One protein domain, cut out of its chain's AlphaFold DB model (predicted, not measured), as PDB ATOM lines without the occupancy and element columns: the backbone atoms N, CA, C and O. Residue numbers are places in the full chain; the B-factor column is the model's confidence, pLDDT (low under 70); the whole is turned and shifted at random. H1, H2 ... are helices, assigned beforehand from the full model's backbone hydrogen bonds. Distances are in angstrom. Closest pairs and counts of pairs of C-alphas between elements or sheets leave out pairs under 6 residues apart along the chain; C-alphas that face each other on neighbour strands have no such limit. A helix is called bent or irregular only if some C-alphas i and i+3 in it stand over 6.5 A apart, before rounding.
ATOM      1  N   SER A 268     116.819 124.929 133.315       90.06
ATOM      2  CA  SER A 268     116.255 123.588 133.440       90.06
ATOM      3  C   SER A 268     114.832 123.658 134.002       90.06
ATOM      4  O   SER A 268     114.604 124.151 135.108       90.06
ATOM      5  N   TYR A 269     113.852 123.120 133.273       91.62
ATOM      6  CA  TYR A 269     112.471 123.012 133.754       91.62
ATOM      7  C   TYR A 269     112.355 122.085 134.967       91.62
ATOM      8  O   TYR A 269     111.454 122.237 135.793       91.62
ATOM      9  N   MET A 270     113.270 121.119 135.096       92.38
ATOM     10  CA  MET A 270     113.251 120.184 136.217       92.38
ATOM     11  C   MET A 270     113.507 120.870 137.560       92.38
ATOM     12  O   MET A 270     113.046 120.357 138.578       92.38
ATOM     13  N   ASP A 271     114.117 122.058 137.563       91.25
ATOM     14  CA  ASP A 271     114.299 122.880 138.766       91.25
ATOM     15  C   ASP A 271     112.945 123.340 139.342       91.25
ATOM     16  O   ASP A 271     112.819 123.556 140.544       91.25
ATOM     17  N   LEU A 272     111.916 123.427 138.489       90.19
ATOM     18  CA  LEU A 272     110.531 123.719 138.862       90.19
ATOM     19  C   LEU A 272     109.681 122.457 139.032       90.19
ATOM     20  O   LEU A 272     108.867 122.374 139.950       90.19
ATOM     21  N   ALA A 273     109.862 121.470 138.151       92.31
ATOM     22  CA  ALA A 273     109.052 120.255 138.147       92.31
ATOM     23  C   ALA A 273     109.376 119.321 139.321       92.31
ATOM     24  O   ALA A 273     108.464 118.789 139.949       92.31
ATOM     25  N   ALA A 274     110.656 119.128 139.655       92.88
ATOM     26  CA  ALA A 274     111.057 118.200 140.710       92.88
ATOM     27  C   ALA A 274     110.533 118.595 142.106       92.88
ATOM     28  O   ALA A 274     110.139 117.701 142.854       92.88
ATOM     29  N   PRO A 275     110.475 119.885 142.498       91.62
ATOM     30  CA  PRO A 275     109.777 120.316 143.713       91.62
ATOM     31  C   PRO A 275     108.281 120.016 143.772       91.62
ATOM     32  O   PRO A 275     107.773 119.805 144.869       91.62
ATOM     33  N   ALA A 276     107.594 119.972 142.629       89.81
ATOM     34  CA  ALA A 276     106.167 119.657 142.560       89.81
ATOM     35  C   ALA A 276     105.879 118.146 142.650       89.81
ATOM     36  O   ALA A 276     104.735 117.740 142.850       89.81
ATOM     37  N   CYS A 277     106.907 117.309 142.503       93.62
ATOM     38  CA  CYS A 277     106.779 115.864 142.589       93.62
ATOM     39  C   CYS A 277     106.736 115.359 144.042       93.62
ATOM     40  O   CYS A 277     107.313 115.993 144.932       93.62
ATOM     41  N   PRO A 278     106.131 114.179 144.294       94.00
ATOM     42  CA  PRO A 278     106.140 113.563 145.618       94.00
ATOM     43  C   PRO A 278     107.566 113.416 146.185       94.00
ATOM     44  O   PRO A 278     108.488 113.138 145.406       94.00
ATOM     45  N   PRO A 279     107.782 113.584 147.508       93.00
ATOM     46  CA  PRO A 279     109.109 113.528 148.134       93.00
ATOM     47  C   PRO A 279     109.921 112.259 147.832       93.00
ATOM     48  O   PRO A 279     111.147 112.312 147.786       93.00
ATOM     49  N   GLU A 280     109.241 111.140 147.610       91.56
ATOM     50  CA  GLU A 280     109.787 109.815 147.312       91.56
ATOM     51  C   GLU A 280     110.019 109.543 145.816       91.56
ATOM     52  O   GLU A 280     110.567 108.503 145.454       91.56
ATOM     53  N   SER A 281     109.606 110.459 144.936       93.75
ATOM     54  CA  SER A 281     109.735 110.286 143.486       93.75
ATOM     55  C   SER A 281     111.189 110.335 143.004       93.75
ATOM     56  O   SER A 281     112.068 110.946 143.622       93.75
ATOM     57  N   TYR A 282     111.450 109.734 141.839       94.06
ATOM     58  CA  TYR A 282     112.784 109.713 141.236       94.06
ATOM     59  C   TYR A 282     113.313 111.122 140.927       94.06
ATOM     60  O   TYR A 282     114.511 111.371 141.076       94.06
ATOM     61  N   ALA A 283     112.431 112.064 140.579       93.69
ATOM     62  CA  ALA A 283     112.785 113.459 140.325       93.69
ATOM     63  C   ALA A 283     113.420 114.179 141.529       93.69
ATOM     64  O   ALA A 283     114.186 115.119 141.331       93.69
ATOM     65  N   ARG A 284     113.162 113.736 142.769       92.50
ATOM     66  CA  ARG A 284     113.721 114.351 143.988       92.50
ATOM     67  C   ARG A 284     115.185 113.982 144.249       92.50
ATOM     68  O   ARG A 284     115.827 114.634 145.067       92.50
ATOM     69  N   ASN A 285     115.727 112.975 143.556       88.31
ATOM     70  CA  ASN A 285     117.131 112.564 143.661       88.31
ATOM     71  C   ASN A 285     117.756 112.294 142.272       88.31
ATOM     72  O   ASN A 285     118.094 111.152 141.948       88.31
ATOM     73  N   PRO A 286     117.926 113.333 141.432       84.06
ATOM     74  CA  PRO A 286     118.309 113.158 140.030       84.06
ATOM     75  C   PRO A 286     119.765 112.700 139.841       84.06
ATOM     76  O   PRO A 286     120.113 112.102 138.820       84.06
ATOM     77  N   HIS A 287     120.637 112.948 140.824       86.81
ATOM     78  CA  HIS A 287     122.063 112.639 140.716       86.81
ATOM     79  C   HIS A 287     122.390 111.169 140.991       86.81
ATOM     80  O   HIS A 287     123.407 110.687 140.492       86.81
ATOM     81  N   SER A 288     121.523 110.441 141.699       89.25
ATOM     82  CA  SER A 288     121.746 109.036 142.041       89.25
ATOM     83  C   SER A 288     121.631 108.115 140.810       89.25
ATOM     84  O   SER A 288     120.543 107.978 140.243       89.25
ATOM     85  N   PRO A 289     122.718 107.436 140.385       88.50
ATOM     86  CA  PRO A 289     122.673 106.530 139.236       88.50
ATOM     87  C   PRO A 289     121.724 105.346 139.440       88.50
ATOM     88  O   PRO A 289     121.066 104.922 138.493       88.50
ATOM     89  N   SER A 290     121.612 104.838 140.672       88.06
ATOM     90  CA  SER A 290     120.696 103.740 140.995       88.06
ATOM     91  C   SER A 290     119.233 104.162 140.869       88.06
ATOM     92  O   SER A 290     118.430 103.389 140.356       88.06
ATOM     93  N   HIS A 291     118.890 105.398 141.256       88.44
ATOM     94  CA  HIS A 291     117.543 105.938 141.051       88.44
ATOM     95  C   HIS A 291     117.218 106.095 139.569       88.44
ATOM     96  O   HIS A 291     116.128 105.710 139.163       88.44
ATOM     97  N   ARG A 292     118.147 106.606 138.749       87.94
ATOM     98  CA  ARG A 292     117.920 106.736 137.299       87.94
ATOM     99  C   ARG A 292     117.701 105.380 136.631       87.94
ATOM    100  O   ARG A 292     116.735 105.220 135.895       87.94
ATOM    101  N   ALA A 293     118.538 104.393 136.951       89.50
ATOM    102  CA  ALA A 293     118.389 103.039 136.423       89.50
ATOM    103  C   ALA A 293     117.065 102.386 136.868       89.50
ATOM    104  O   ALA A 293     116.392 101.744 136.064       89.50
ATOM    105  N   ALA A 294     116.666 102.579 138.132       91.88
ATOM    106  CA  ALA A 294     115.386 102.093 138.642       91.88
ATOM    107  C   ALA A 294     114.189 102.792 137.974       91.88
ATOM    108  O   ALA A 294     113.209 102.128 137.641       91.88
ATOM    109  N   ALA A 295     114.282 104.104 137.738       92.31
ATOM    110  CA  ALA A 295     113.268 104.862 137.020       92.31
ATOM    111  C   ALA A 295     113.097 104.329 135.593       92.31
ATOM    112  O   ALA A 295     111.984 103.978 135.220       92.31
ATOM    113  N   GLU A 296     114.181 104.192 134.821       90.81
ATOM    114  CA  GLU A 296     114.130 103.643 133.456       90.81
ATOM    115  C   GLU A 296     113.519 102.237 133.409       90.81
ATOM    116  O   GLU A 296     112.628 101.976 132.600       90.81
ATOM    117  N   ALA A 297     113.918 101.352 134.327       92.31
ATOM    118  CA  ALA A 297     113.391  99.990 134.400       92.31
ATOM    119  C   ALA A 297     111.883  99.921 134.720       92.31
ATOM    120  O   ALA A 297     111.252  98.894 134.471       92.31
ATOM    121  N   SER A 298     111.288 100.991 135.265       93.31
ATOM    122  CA  SER A 298     109.859 101.024 135.606       93.31
ATOM    123  C   SER A 298     108.936 101.203 134.395       93.31
ATOM    124  O   SER A 298     107.763 100.827 134.462       93.31
ATOM    125  N   TYR A 299     109.442 101.757 133.285       92.44
ATOM    126  CA  TYR A 299     108.625 102.096 132.112       92.44
ATOM    127  C   TYR A 299     109.171 101.588 130.779       92.44
ATOM    128  O   TYR A 299     108.501 101.745 129.754       92.44
ATOM    129  N   LYS A 300     110.365 100.992 130.769       90.75
ATOM    130  CA  LYS A 300     111.061 100.563 129.558       90.75
ATOM    131  C   LYS A 300     111.799  99.242 129.793       90.75
ATOM    132  O   LYS A 300     112.346  99.000 130.866       90.75
ATOM    133  N   LEU A 301     111.797  98.375 128.778       88.88
ATOM    134  CA  LEU A 301     112.579  97.136 128.771       88.88
ATOM    135  C   LEU A 301     114.081  97.435 128.808       88.88
ATOM    136  O   LEU A 301     114.528  98.508 128.406       88.88
ATOM    137  N   SER A 302     114.889  96.468 129.236       86.06
ATOM    138  CA  SER A 302     116.341  96.642 129.208       86.06
ATOM    139  C   SER A 302     116.853  96.867 127.778       86.06
ATOM    140  O   SER A 302     116.225  96.481 126.786       86.06
ATOM    141  N   ALA A 303     118.053  97.439 127.657       80.81
ATOM    142  CA  ALA A 303     118.711  97.594 126.362       80.81
ATOM    143  C   ALA A 303     118.905  96.247 125.633       80.81
ATOM    144  O   ALA A 303     118.748  96.184 124.416       80.81
ATOM    145  N   SER A 304     119.162  95.152 126.366       80.31
ATOM    146  CA  SER A 304     119.282  93.803 125.783       80.31
ATOM    147  C   SER A 304     117.963  93.254 125.229       80.31
ATOM    148  O   SER A 304     117.983  92.340 124.412       80.31
ATOM    149  N   GLN A 305     116.829  93.821 125.639       79.50
ATOM    150  CA  GLN A 305     115.485  93.500 125.152       79.50
ATOM    151  C   GLN A 305     114.955  94.552 124.160       79.50
ATOM    152  O   GLN A 305     113.762  94.587 123.865       79.50
ATOM    153  N   GLY A 306     115.828  95.430 123.654       78.50
ATOM    154  CA  GLY A 306     115.483  96.431 122.646       78.50
ATOM    155  C   GLY A 306     114.921  97.743 123.193       78.50
ATOM    156  O   GLY A 306     114.513  98.579 122.398       78.50
ATOM    157  N   GLY A 307     114.904  97.963 124.514       85.69
ATOM    158  CA  GLY A 307     114.592  99.278 125.085       85.69
ATOM    159  C   GLY A 307     113.177  99.797 124.803       85.69
ATOM    160  O   GLY A 307     112.965 101.006 124.792       85.69
ATOM    161  N   PHE A 308     112.210  98.915 124.555       87.56
ATOM    162  CA  PHE A 308     110.839  99.327 124.256       87.56
ATOM    163  C   PHE A 308     110.120  99.867 125.492       87.56
ATOM    164  O   PHE A 308     110.239  99.308 126.582       87.56
ATOM    165  N   MET A 309     109.324 100.920 125.308       90.00
ATOM    166  CA  MET A 309     108.435 101.431 126.351       90.00
ATOM    167  C   MET A 309     107.337 100.406 126.662       90.00
ATOM    168  O   MET A 309     106.621  99.961 125.766       90.00
ATOM    169  N   THR A 310     107.189 100.056 127.936       90.25
ATOM    170  CA  THR A 310     106.183  99.106 128.440       90.25
ATOM    171  C   THR A 310     105.056  99.798 129.202       90.25
ATOM    172  O   THR A 310     103.938  99.281 129.264       90.25
ATOM    173  N   ASN A 311     105.322 100.980 129.768       92.12
ATOM    174  CA  ASN A 311     104.345 101.759 130.521       92.12
ATOM    175  C   ASN A 311     104.312 103.214 130.043       92.12
ATOM    176  O   ASN A 311     105.145 104.030 130.433       92.12
ATOM    177  N   THR A 312     103.307 103.535 129.230       90.00
ATOM    178  CA  THR A 312     103.118 104.874 128.653       90.00
ATOM    179  C   THR A 312     102.800 105.940 129.697       90.00
ATOM    180  O   THR A 312     103.211 107.086 129.545       90.00
ATOM    181  N   ASN A 313     102.090 105.585 130.773       91.62
ATOM    182  CA  ASN A 313     101.749 106.550 131.817       91.62
ATOM    183  C   ASN A 313     103.022 107.008 132.533       91.62
ATOM    184  O   ASN A 313     103.287 108.204 132.608       91.62
ATOM    185  N   LEU A 314     103.855 106.056 132.966       93.88
ATOM    186  CA  LEU A 314     105.128 106.364 133.617       93.88
ATOM    187  C   LEU A 314     106.127 107.032 132.665       93.88
ATOM    188  O   LEU A 314     106.841 107.930 133.094       93.88
ATOM    189  N   SER A 315     106.149 106.673 131.374       92.56
ATOM    190  CA  SER A 315     107.065 107.294 130.402       92.56
ATOM    191  C   SER A 315     106.738 108.761 130.091       92.56
ATOM    192  O   SER A 315     107.565 109.465 129.516       92.56
ATOM    193  N   THR A 316     105.532 109.226 130.431       91.62
ATOM    194  CA  THR A 316     105.114 110.634 130.280       91.62
ATOM    195  C   THR A 316     105.142 111.417 131.593       91.62
ATOM    196  O   THR A 316     104.949 112.635 131.590       91.62
ATOM    197  N   ASP A 317     105.414 110.744 132.712       94.69
ATOM    198  CA  ASP A 317     105.465 111.362 134.028       94.69
ATOM    199  C   ASP A 317     106.865 111.906 134.345       94.69
ATOM    200  O   ASP A 317     107.804 111.148 134.593       94.69
ATOM    201  N   LEU A 318     107.004 113.232 134.414       94.94
ATOM    202  CA  LEU A 318     108.260 113.899 134.762       94.94
ATOM    203  C   LEU A 318     108.766 113.566 136.171       94.94
ATOM    204  O   LEU A 318     109.974 113.641 136.395       94.94
ATOM    205  N   CYS A 319     107.898 113.158 137.099       95.31
ATOM    206  CA  CYS A 319     108.336 112.709 138.420       95.31
ATOM    207  C   CYS A 319     109.090 111.371 138.363       95.31
ATOM    208  O   CYS A 319     109.904 111.074 139.246       95.31
ATOM    209  N   THR A 320     108.878 110.613 137.286       95.19
ATOM    210  CA  THR A 320     109.561 109.360 136.974       95.19
ATOM    211  C   THR A 320     110.717 109.577 135.995       95.19
ATOM    212  O   THR A 320     111.863 109.271 136.318       95.19
ATOM    213  N   VAL A 321     110.454 110.146 134.813       93.94
ATOM    214  CA  VAL A 321     111.446 110.242 133.719       93.94
ATOM    215  C   VAL A 321     112.360 111.461 133.800       93.94
ATOM    216  O   VAL A 321     113.385 111.513 133.117       93.94
ATOM    217  N   GLY A 322     112.005 112.452 134.619       92.69
ATOM    218  CA  GLY A 322     112.709 113.727 134.731       92.69
ATOM    219  C   GLY A 322     114.228 113.602 134.893       92.69
ATOM    220  O   GLY A 322     114.947 114.234 134.120       92.69
ATOM    221  N   PRO A 323     114.746 112.748 135.801       89.31
ATOM    222  CA  PRO A 323     116.188 112.536 135.970       89.31
ATOM    223  C   PRO A 323     116.942 112.096 134.708       89.31
ATOM    224  O   PRO A 323     118.131 112.377 134.581       89.31
ATOM    225  N   THR A 324     116.273 111.399 133.788       88.50
ATOM    226  CA  THR A 324     116.870 110.905 132.538       88.50
ATOM    227  C   THR A 324     116.728 111.927 131.407       88.50
ATOM    228  O   THR A 324     117.631 112.084 130.581       88.50
ATOM    229  N   LEU A 325     115.611 112.660 131.374       90.88
ATOM    230  CA  LEU A 325     115.278 113.567 130.272       90.88
ATOM    231  C   LEU A 325     115.709 115.024 130.484       90.88
ATOM    232  O   LEU A 325     115.765 115.771 129.506       90.88
ATOM    233  N   ALA A 326     116.054 115.429 131.714       90.19
ATOM    234  CA  ALA A 326     116.375 116.815 132.075       90.19
ATOM    235  C   ALA A 326     117.361 117.496 131.109       90.19
ATOM    236  O   ALA A 326     117.148 118.634 130.711       90.19
ATOM    237  N   HIS A 327     118.408 116.779 130.688       88.56
ATOM    238  CA  HIS A 327     119.468 117.316 129.824       88.56
ATOM    239  C   HIS A 327     119.404 116.828 128.376       88.56
ATOM    240  O   HIS A 327     120.267 117.170 127.569       88.56
ATOM    241  N   THR A 328     118.405 116.007 128.044       89.75
ATOM    242  CA  THR A 328     118.265 115.406 126.712       89.75
ATOM    243  C   THR A 328     116.983 115.816 125.995       89.75
ATOM    244  O   THR A 328     116.823 115.528 124.810       89.75
ATOM    245  N   HIS A 329     116.085 116.535 126.671       91.25
ATOM    246  CA  HIS A 329     114.859 117.079 126.103       91.25
ATOM    247  C   HIS A 329     114.896 118.612 126.100       91.25
ATOM    248  O   HIS A 329     114.938 119.232 127.153       91.25
ATOM    249  N   ALA A 330     114.812 119.237 124.926       89.69
ATOM    250  CA  ALA A 330     115.003 120.673 124.710       89.69
ATOM    251  C   ALA A 330     114.147 121.564 125.627       89.69
ATOM    252  O   ALA A 330     114.671 122.503 126.214       89.69
ATOM    253  N   PHE A 331     112.865 121.222 125.822       88.94
ATOM    254  CA  PHE A 331     111.989 121.954 126.750       88.94
ATOM    255  C   PHE A 331     112.441 121.816 128.210       88.94
ATOM    256  O   PHE A 331     112.362 122.778 128.962       88.94
ATOM    257  N   LEU A 332     112.901 120.624 128.611       91.19
ATOM    258  CA  LEU A 332     113.322 120.382 129.993       91.19
ATOM    259  C   LEU A 332     114.697 120.974 130.274       91.19
ATOM    260  O   LEU A 332     114.963 121.371 131.400       91.19
ATOM    261  N   PHE A 333     115.540 121.027 129.249       89.00
ATOM    262  CA  PHE A 333     116.907 121.491 129.335       89.00
ATOM    263  C   PHE A 333     117.000 123.019 129.346       89.00
ATOM    264  O   PHE A 333     117.599 123.591 130.251       89.00
ATOM    265  N   ALA A 334     116.421 123.669 128.335       86.88
ATOM    266  CA  ALA A 334     116.505 125.112 128.155       86.88
ATOM    267  C   ALA A 334     115.362 125.587 127.259       86.88
ATOM    268  O   ALA A 334     115.559 125.856 126.072       86.88
ATOM    269  N   ALA A 335     114.151 125.674 127.813       85.19
ATOM    270  CA  ALA A 335     112.999 126.162 127.065       85.19
ATOM    271  C   ALA A 335     113.285 127.551 126.466       85.19
ATOM    272  O   ALA A 335     113.794 128.434 127.158       85.19
ATOM    273  N   ASP A 388     109.782 100.932 103.795       84.31
ATOM    274  CA  ASP A 388     110.420 100.642 105.093       84.31
ATOM    275  C   ASP A 388     111.489 101.695 105.464       84.31
ATOM    276  O   ASP A 388     112.668 101.398 105.682       84.31
ATOM    277  N   VAL A 389     111.096 102.970 105.498       80.31
ATOM    278  CA  VAL A 389     111.970 104.119 105.746       80.31
ATOM    279  C   VAL A 389     111.455 104.920 106.937       80.31
ATOM    280  O   VAL A 389     110.339 105.437 106.939       80.31
ATOM    281  N   LEU A 390     112.315 105.106 107.940       78.31
ATOM    282  CA  LEU A 390     112.066 106.075 109.001       78.31
ATOM    283  C   LEU A 390     112.384 107.482 108.484       78.31
ATOM    284  O   LEU A 390     113.538 107.800 108.197       78.31
ATOM    285  N   ALA A 391     111.370 108.341 108.411       83.06
ATOM    286  CA  ALA A 391     111.527 109.731 108.004       83.06
ATOM    287  C   ALA A 391     111.229 110.690 109.165       83.06
ATOM    288  O   ALA A 391     110.188 110.604 109.815       83.06
ATOM    289  N   TRP A 392     112.119 111.660 109.385       84.94
ATOM    290  CA  TRP A 392     111.864 112.815 110.243       84.94
ATOM    291  C   TRP A 392     112.196 114.101 109.489       84.94
ATOM    292  O   TRP A 392     113.270 114.240 108.906       84.94
ATOM    293  N   ARG A 393     111.271 115.063 109.512       85.31
ATOM    294  CA  ARG A 393     111.477 116.399 108.955       85.31
ATOM    295  C   ARG A 393     110.848 117.423 109.880       85.31
ATOM    296  O   ARG A 393     109.645 117.404 110.116       85.31
ATOM    297  N   GLY A 394     111.655 118.353 110.362       84.25
ATOM    298  CA  GLY A 394     111.181 119.428 111.214       84.25
ATOM    299  C   GLY A 394     112.222 120.521 111.354       84.25
ATOM    300  O   GLY A 394     113.403 120.323 111.083       84.25
ATOM    301  N   VAL A 395     111.769 121.692 111.787       82.50
ATOM    302  CA  VAL A 395     112.673 122.738 112.265       82.50
ATOM    303  C   VAL A 395     113.213 122.354 113.642       82.50
ATOM    304  O   VAL A 395     112.593 121.576 114.371       82.50
ATOM    305  N   THR A 396     114.344 122.919 114.043       78.19
ATOM    306  CA  THR A 396     114.887 122.778 115.400       78.19
ATOM    307  C   THR A 396     114.133 123.680 116.378       78.19
ATOM    308  O   THR A 396     114.720 124.553 117.005       78.19
ATOM    309  N   SER A 397     112.812 123.509 116.482       73.44
ATOM    310  CA  SER A 397     112.035 124.174 117.525       73.44
ATOM    311  C   SER A 397     112.206 123.433 118.847       73.44
ATOM    312  O   SER A 397     112.009 122.216 118.906       73.44
ATOM    313  N   GLY A 398     112.567 124.170 119.897       68.38
ATOM    314  CA  GLY A 398     112.226 123.729 121.233       68.38
ATOM    315  C   GLY A 398     113.144 124.046 122.403       68.38
ATOM    316  O   GLY A 398     112.745 123.898 123.557       68.38
ATOM    317  N   GLY A 399     114.359 124.490 122.139       80.19
ATOM    318  CA  GLY A 399     115.252 124.929 123.196       80.19
ATOM    319  C   GLY A 399     116.268 125.919 122.671       80.19
ATOM    320  O   GLY A 399     116.491 125.994 121.460       80.19
ATOM    321  N   LEU A 400     116.850 126.693 123.580       83.81
ATOM    322  CA  LEU A 400     117.893 127.656 123.247       83.81
ATOM    323  C   LEU A 400     119.242 126.961 123.141       83.81
ATOM    324  O   LEU A 400     119.619 126.175 124.007       83.81
ATOM    325  N   ALA A 401     119.980 127.302 122.093       84.31
ATOM    326  CA  ALA A 401     121.421 127.134 122.075       84.31
ATOM    327  C   ALA A 401     122.050 128.417 122.624       84.31
ATOM    328  O   ALA A 401     121.631 129.514 122.250       84.31
ATOM    329  N   PHE A 402     123.049 128.276 123.487       84.62
ATOM    330  CA  PHE A 402     123.747 129.411 124.075       84.62
ATOM    331  C   PHE A 402     125.140 129.553 123.470       84.62
ATOM    332  O   PHE A 402     125.824 128.558 123.228       84.62
ATOM    333  N   GLU A 403     125.557 130.792 123.211       86.06
ATOM    334  CA  GLU A 403     126.862 131.096 122.610       86.06
ATOM    335  C   GLU A 403     128.024 130.734 123.544       86.06
ATOM    336  O   GLU A 403     129.043 130.218 123.095       86.06
ATOM    337  N   ASP A 404     127.844 130.924 124.852       88.69
ATOM    338  CA  ASP A 404     128.804 130.552 125.894       88.69
ATOM    339  C   ASP A 404     128.877 129.033 126.131       88.69
ATOM    340  O   ASP A 404     129.811 128.554 126.776       88.69
ATOM    341  N   LYS A 405     127.927 128.259 125.581       84.75
ATOM    342  CA  LYS A 405     127.855 126.792 125.698       84.75
ATOM    343  C   LYS A 405     127.541 126.127 124.348       84.75
ATOM    344  O   LYS A 405     126.531 125.429 124.202       84.75
ATOM    345  N   PRO A 406     128.431 126.272 123.348       83.25
ATOM    346  CA  PRO A 406     128.163 125.922 121.948       83.25
ATOM    347  C   PRO A 406     128.036 124.415 121.678       83.25
ATOM    348  O   PRO A 406     127.762 124.004 120.553       83.25
ATOM    349  N   GLU A 407     128.241 123.577 122.690       85.50
ATOM    350  CA  GLU A 407     128.210 122.118 122.593       85.50
ATOM    351  C   GLU A 407     126.902 121.521 123.145       85.50
ATOM    352  O   GLU A 407     126.488 120.444 122.717       85.50
ATOM    353  N   GLU A 408     126.200 122.229 124.038       84.88
ATOM    354  CA  GLU A 408     125.045 121.683 124.769       84.88
ATOM    355  C   GLU A 408     123.823 121.439 123.877       84.88
ATOM    356  O   GLU A 408     123.077 120.489 124.096       84.88
ATOM    357  N   TRP A 409     123.642 122.210 122.799       86.19
ATOM    358  CA  TRP A 409     122.528 121.996 121.863       86.19
ATOM    359  C   TRP A 409     122.522 120.581 121.260       86.19
ATOM    360  O   TRP A 409     121.461 120.073 120.898       86.19
ATOM    361  N   ARG A 410     123.684 119.914 121.184       87.75
ATOM    362  CA  ARG A 410     123.809 118.546 120.653       87.75
ATOM    363  C   ARG A 410     123.129 117.498 121.532       87.75
ATOM    364  O   ARG A 410     122.808 116.425 121.027       87.75
ATOM    365  N   SER A 411     122.896 117.782 122.817       87.31
ATOM    366  CA  SER A 411     122.223 116.846 123.726       87.31
ATOM    367  C   SER A 411     120.702 116.834 123.555       87.31
ATOM    368  O   SER A 411     120.049 115.895 124.002       87.31
ATOM    369  N   MET A 412     120.122 117.831 122.885       87.69
ATOM    370  CA  MET A 412     118.677 117.928 122.685       87.69
ATOM    371  C   MET A 412     118.143 116.806 121.778       87.69
ATOM    372  O   MET A 412     118.792 116.359 120.832       87.69
ATOM    373  N   GLN A 413     116.917 116.359 122.038       88.31
ATOM    374  CA  GLN A 413     116.299 115.162 121.467       88.31
ATOM    375  C   GLN A 413     116.259 115.137 119.933       88.31
ATOM    376  O   GLN A 413     116.470 114.084 119.335       88.31
ATOM    377  N   ARG A 414     116.028 116.280 119.271       87.44
ATOM    378  CA  ARG A 414     115.970 116.342 117.796       87.44
ATOM    379  C   ARG A 414     117.358 116.257 117.175       87.44
ATOM    380  O   ARG A 414     117.554 115.563 116.186       87.44
ATOM    381  N   GLN A 415     118.323 116.934 117.778       87.50
ATOM    382  CA  GLN A 415     119.720 116.947 117.370       87.50
ATOM    383  C   GLN A 415     120.342 115.569 117.548       87.50
ATOM    384  O   GLN A 415     121.002 115.075 116.636       87.50
ATOM    385  N   ARG A 416     120.048 114.914 118.678       87.75
ATOM    386  CA  ARG A 416     120.402 113.515 118.917       87.75
ATOM    387  C   ARG A 416     119.813 112.606 117.847       87.75
ATOM    388  O   ARG A 416     120.562 111.826 117.278       87.75
ATOM    389  N   LEU A 417     118.523 112.730 117.522       86.25
ATOM    390  CA  LEU A 417     117.895 111.923 116.468       86.25
ATOM    391  C   LEU A 417     118.573 112.116 115.102       86.25
ATOM    392  O   LEU A 417     118.874 111.134 114.431       86.25
ATOM    393  N   VAL A 418     118.854 113.359 114.700       86.69
ATOM    394  CA  VAL A 418     119.564 113.648 113.440       86.69
ATOM    395  C   VAL A 418     120.980 113.068 113.455       86.69
ATOM    396  O   VAL A 418     121.404 112.461 112.478       86.69
ATOM    397  N   ALA A 419     121.711 113.203 114.564       84.06
ATOM    398  CA  ALA A 419     123.047 112.626 114.700       84.06
ATOM    399  C   ALA A 419     123.020 111.088 114.640       84.06
ATOM    400  O   ALA A 419     123.844 110.490 113.955       84.06
ATOM    401  N   LEU A 420     122.037 110.459 115.293       80.88
ATOM    402  CA  LEU A 420     121.823 109.007 115.307       80.88
ATOM    403  C   LEU A 420     121.389 108.433 113.958       80.88
ATOM    404  O   LEU A 420     121.472 107.225 113.776       80.88
ATOM    405  N   THR A 421     120.899 109.273 113.046       80.62
ATOM    406  CA  THR A 421     120.429 108.894 111.703       80.62
ATOM    407  C   THR A 421     121.339 109.435 110.596       80.62
ATOM    408  O   THR A 421     121.004 109.359 109.413       80.62
ATOM    409  N   ASN A 422     122.507 109.980 110.953       80.31
ATOM    410  CA  ASN A 422     123.437 110.567 109.999       80.31
ATOM    411  C   ASN A 422     124.107 109.482 109.143       80.31
ATOM    412  O   ASN A 422     125.048 108.829 109.583       80.31
ATOM    413  N   ALA A 423     123.657 109.338 107.896       68.12
ATOM    414  CA  ALA A 423     124.117 108.303 106.972       68.12
ATOM    415  C   ALA A 423     125.648 108.237 106.808       68.12
ATOM    416  O   ALA A 423     126.195 107.141 106.753       68.12
ATOM    417  N   THR A 424     126.352 109.376 106.799       71.50
ATOM    418  CA  THR A 424     127.822 109.408 106.672       71.50
ATOM    419  C   THR A 424     128.529 108.831 107.900       71.50
ATOM    420  O   THR A 424     129.631 108.309 107.793       71.50
ATOM    421  N   ALA A 425     127.908 108.923 109.078       65.06
ATOM    422  CA  ALA A 425     128.439 108.353 110.317       65.06
ATOM    423  C   ALA A 425     128.051 106.876 110.507       65.06
ATOM    424  O   ALA A 425     128.611 106.209 111.373       65.06
ATOM    425  N   LEU A 426     127.087 106.379 109.725       67.62
ATOM    426  CA  LEU A 426     126.446 105.078 109.918       67.62
ATOM    427  C   LEU A 426     126.777 104.051 108.835       67.62
ATOM    428  O   LEU A 426     126.244 102.947 108.913       67.62
ATOM    429  N   GLU A 427     127.620 104.395 107.854       63.34
ATOM    430  CA  GLU A 427     127.872 103.600 106.637       63.34
ATOM    431  C   GLU A 427     128.154 102.111 106.930       63.34
ATOM    432  O   GLU A 427     127.675 101.253 106.191       63.34
ATOM    433  N   ASP A 428     128.777 101.807 108.078       69.81
ATOM    434  CA  ASP A 428     129.114 100.447 108.520       69.81
ATOM    435  C   ASP A 428     128.523 100.041 109.893       69.81
ATOM    436  O   ASP A 428     129.002  99.097 110.525       69.81
ATOM    437  N   SER A 429     127.497 100.735 110.407       65.94
ATOM    438  CA  SER A 429     126.980 100.494 111.770       65.94
ATOM    439  C   SER A 429     125.470 100.250 111.833       65.94
ATOM    440  O   SER A 429     124.682 100.896 111.151       65.94
ATOM    441  N   THR A 430     125.050  99.324 112.702       67.00
ATOM    442  CA  THR A 430     123.636  99.135 113.059       67.00
ATOM    443  C   THR A 430     123.321  99.946 114.314       67.00
ATOM    444  O   THR A 430     123.953  99.736 115.348       67.00
ATOM    445  N   VAL A 431     122.334 100.843 114.242       65.50
ATOM    446  CA  VAL A 431     121.905 101.683 115.373       65.50
ATOM    447  C   VAL A 431     120.447 101.404 115.726       65.50
ATOM    448  O   VAL A 431     119.569 101.389 114.867       65.50
ATOM    449  N   LEU A 432     120.186 101.193 117.018       65.56
ATOM    450  CA  LEU A 432     118.845 101.035 117.580       65.56
ATOM    451  C   LEU A 432     118.245 102.415 117.882       65.56
ATOM    452  O   LEU A 432     118.647 103.078 118.834       65.56
ATOM    453  N   ILE A 433     117.275 102.844 117.070       64.69
ATOM    454  CA  ILE A 433     116.667 104.186 117.162       64.69
ATOM    455  C   ILE A 433     115.485 104.224 118.152       64.69
ATOM    456  O   ILE A 433     115.266 105.238 118.806       64.69
ATOM    457  N   LEU A 434     114.743 103.120 118.309       56.72
ATOM    458  CA  LEU A 434     113.522 103.040 119.138       56.72
ATOM    459  C   LEU A 434     113.772 102.622 120.602       56.72
ATOM    460  O   LEU A 434     112.821 102.426 121.354       56.72
ATOM    461  N   ALA A 435     115.039 102.478 120.994       49.78
ATOM    462  CA  ALA A 435     115.469 101.927 122.280       49.78
ATOM    463  C   ALA A 435     116.101 102.963 123.225       49.78
ATOM    464  O   ALA A 435     116.713 102.578 124.224       49.78
ATOM    465  N   LEU A 436     116.039 104.256 122.890       44.44
ATOM    466  CA  LEU A 436     116.816 105.322 123.536       44.44
ATOM    467  C   LEU A 436     115.985 106.142 124.510       44.44
ATOM    468  O   LEU A 436     115.007 106.779 124.077       44.44
TER     469      LEU A 436
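Overview. This is residues 268 to 335 and 388 to 436 of the 436 residues of an uncharacterized protein of Friedmanniomyces simplex (UniProt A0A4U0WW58). Two groups of short helices are joined loosely in a broad, irregular model: H1, H2 and H3 gather round H4, while H6, H7 and H8 follow one another away from that cluster, with H5 between the two groups. Residues 388 to 407, with no named element, form a long strip by the second group, and residues 422 to 430, including H8, stick out. The printed part has 117 residues with eight named helices, H1 to H8 in order, and no named strand; the class is all helix, although 52 residues, under half, are in named elements. The whole is compact, with a radius of gyration of the C-alphas of 15.5 A and spans of 46 by 39 by 22 A.

Along the chain. Find C-alpha 289 at (122.673, 106.530, 139.236); from there H2, the longest helix, runs through residues 289 to 299 for 16.4 A. Look before it for H1, residues 270 to 276, 9.5 A long, beginning at C-alpha 270 at (113.251, 120.184, 136.217). After H2 come H3, residues 312 to 316, H4, residues 318 to 325 and 8.3 A long, and H5, residues 330 to 334. H4 is irregular: C-alphas 320 and 323 are 7.4 A apart. Beyond the cut find H6, residues 408 to 411, H7, residues 413 to 420 and 10.3 A long, and H8, residues 423 to 426, ending at C-alpha 426 at (126.446, 105.078, 109.918).

Arrangement. Start at H2, which touches the hub, H4, at a steep tilt of 63 degrees, opposite ways; their closest C-alphas, of Ala 295 and Thr 320, are 5.8 A apart. H2 also touches H3, closest at the C-alphas of Tyr 299 and Ser 315, 5.7 A. H3 and H4 only just touch, and only at the corner, with 3 pairs of C-alphas within 8 A, the closest being Ser 315 and Val 321 at 6.2 A. H1 touches H4 at a shallow tilt of 18 degrees, opposite ways, with C-alphas of Ala 274 and Cys 319 closest at 6.5 A. H5 is close but not clearly touching H7, at the C-alphas of Ala 330 and Gln 413, 6.5 A. H5 and H6 are near each other. H7 and H8 are only just apart, closest at 8.1 A. Every O i to N i+4 pair is within hydrogen-bond range in H3, H5 and H7, against 6 of 7 in H2, 2 of 4 in H4 and 1 of 3 in H1, which has 2 of 4 O i to N i+3 pairs; H6 and H8 are too short for an i+4 pair.

Size, cuts and confidence. The C-alphas farthest apart, of Pro 279 and Glu 427, are 46.6 A apart. Residues 336 to 387 are not printed, and C-alphas 335 and 388 are 33.8 A apart across this cut. The links H1 to H2 and H2 to H3 are long, 12 residues each. Confidence is under 70 at residues 398, 423 and 425 to 436, the last being the chain's end.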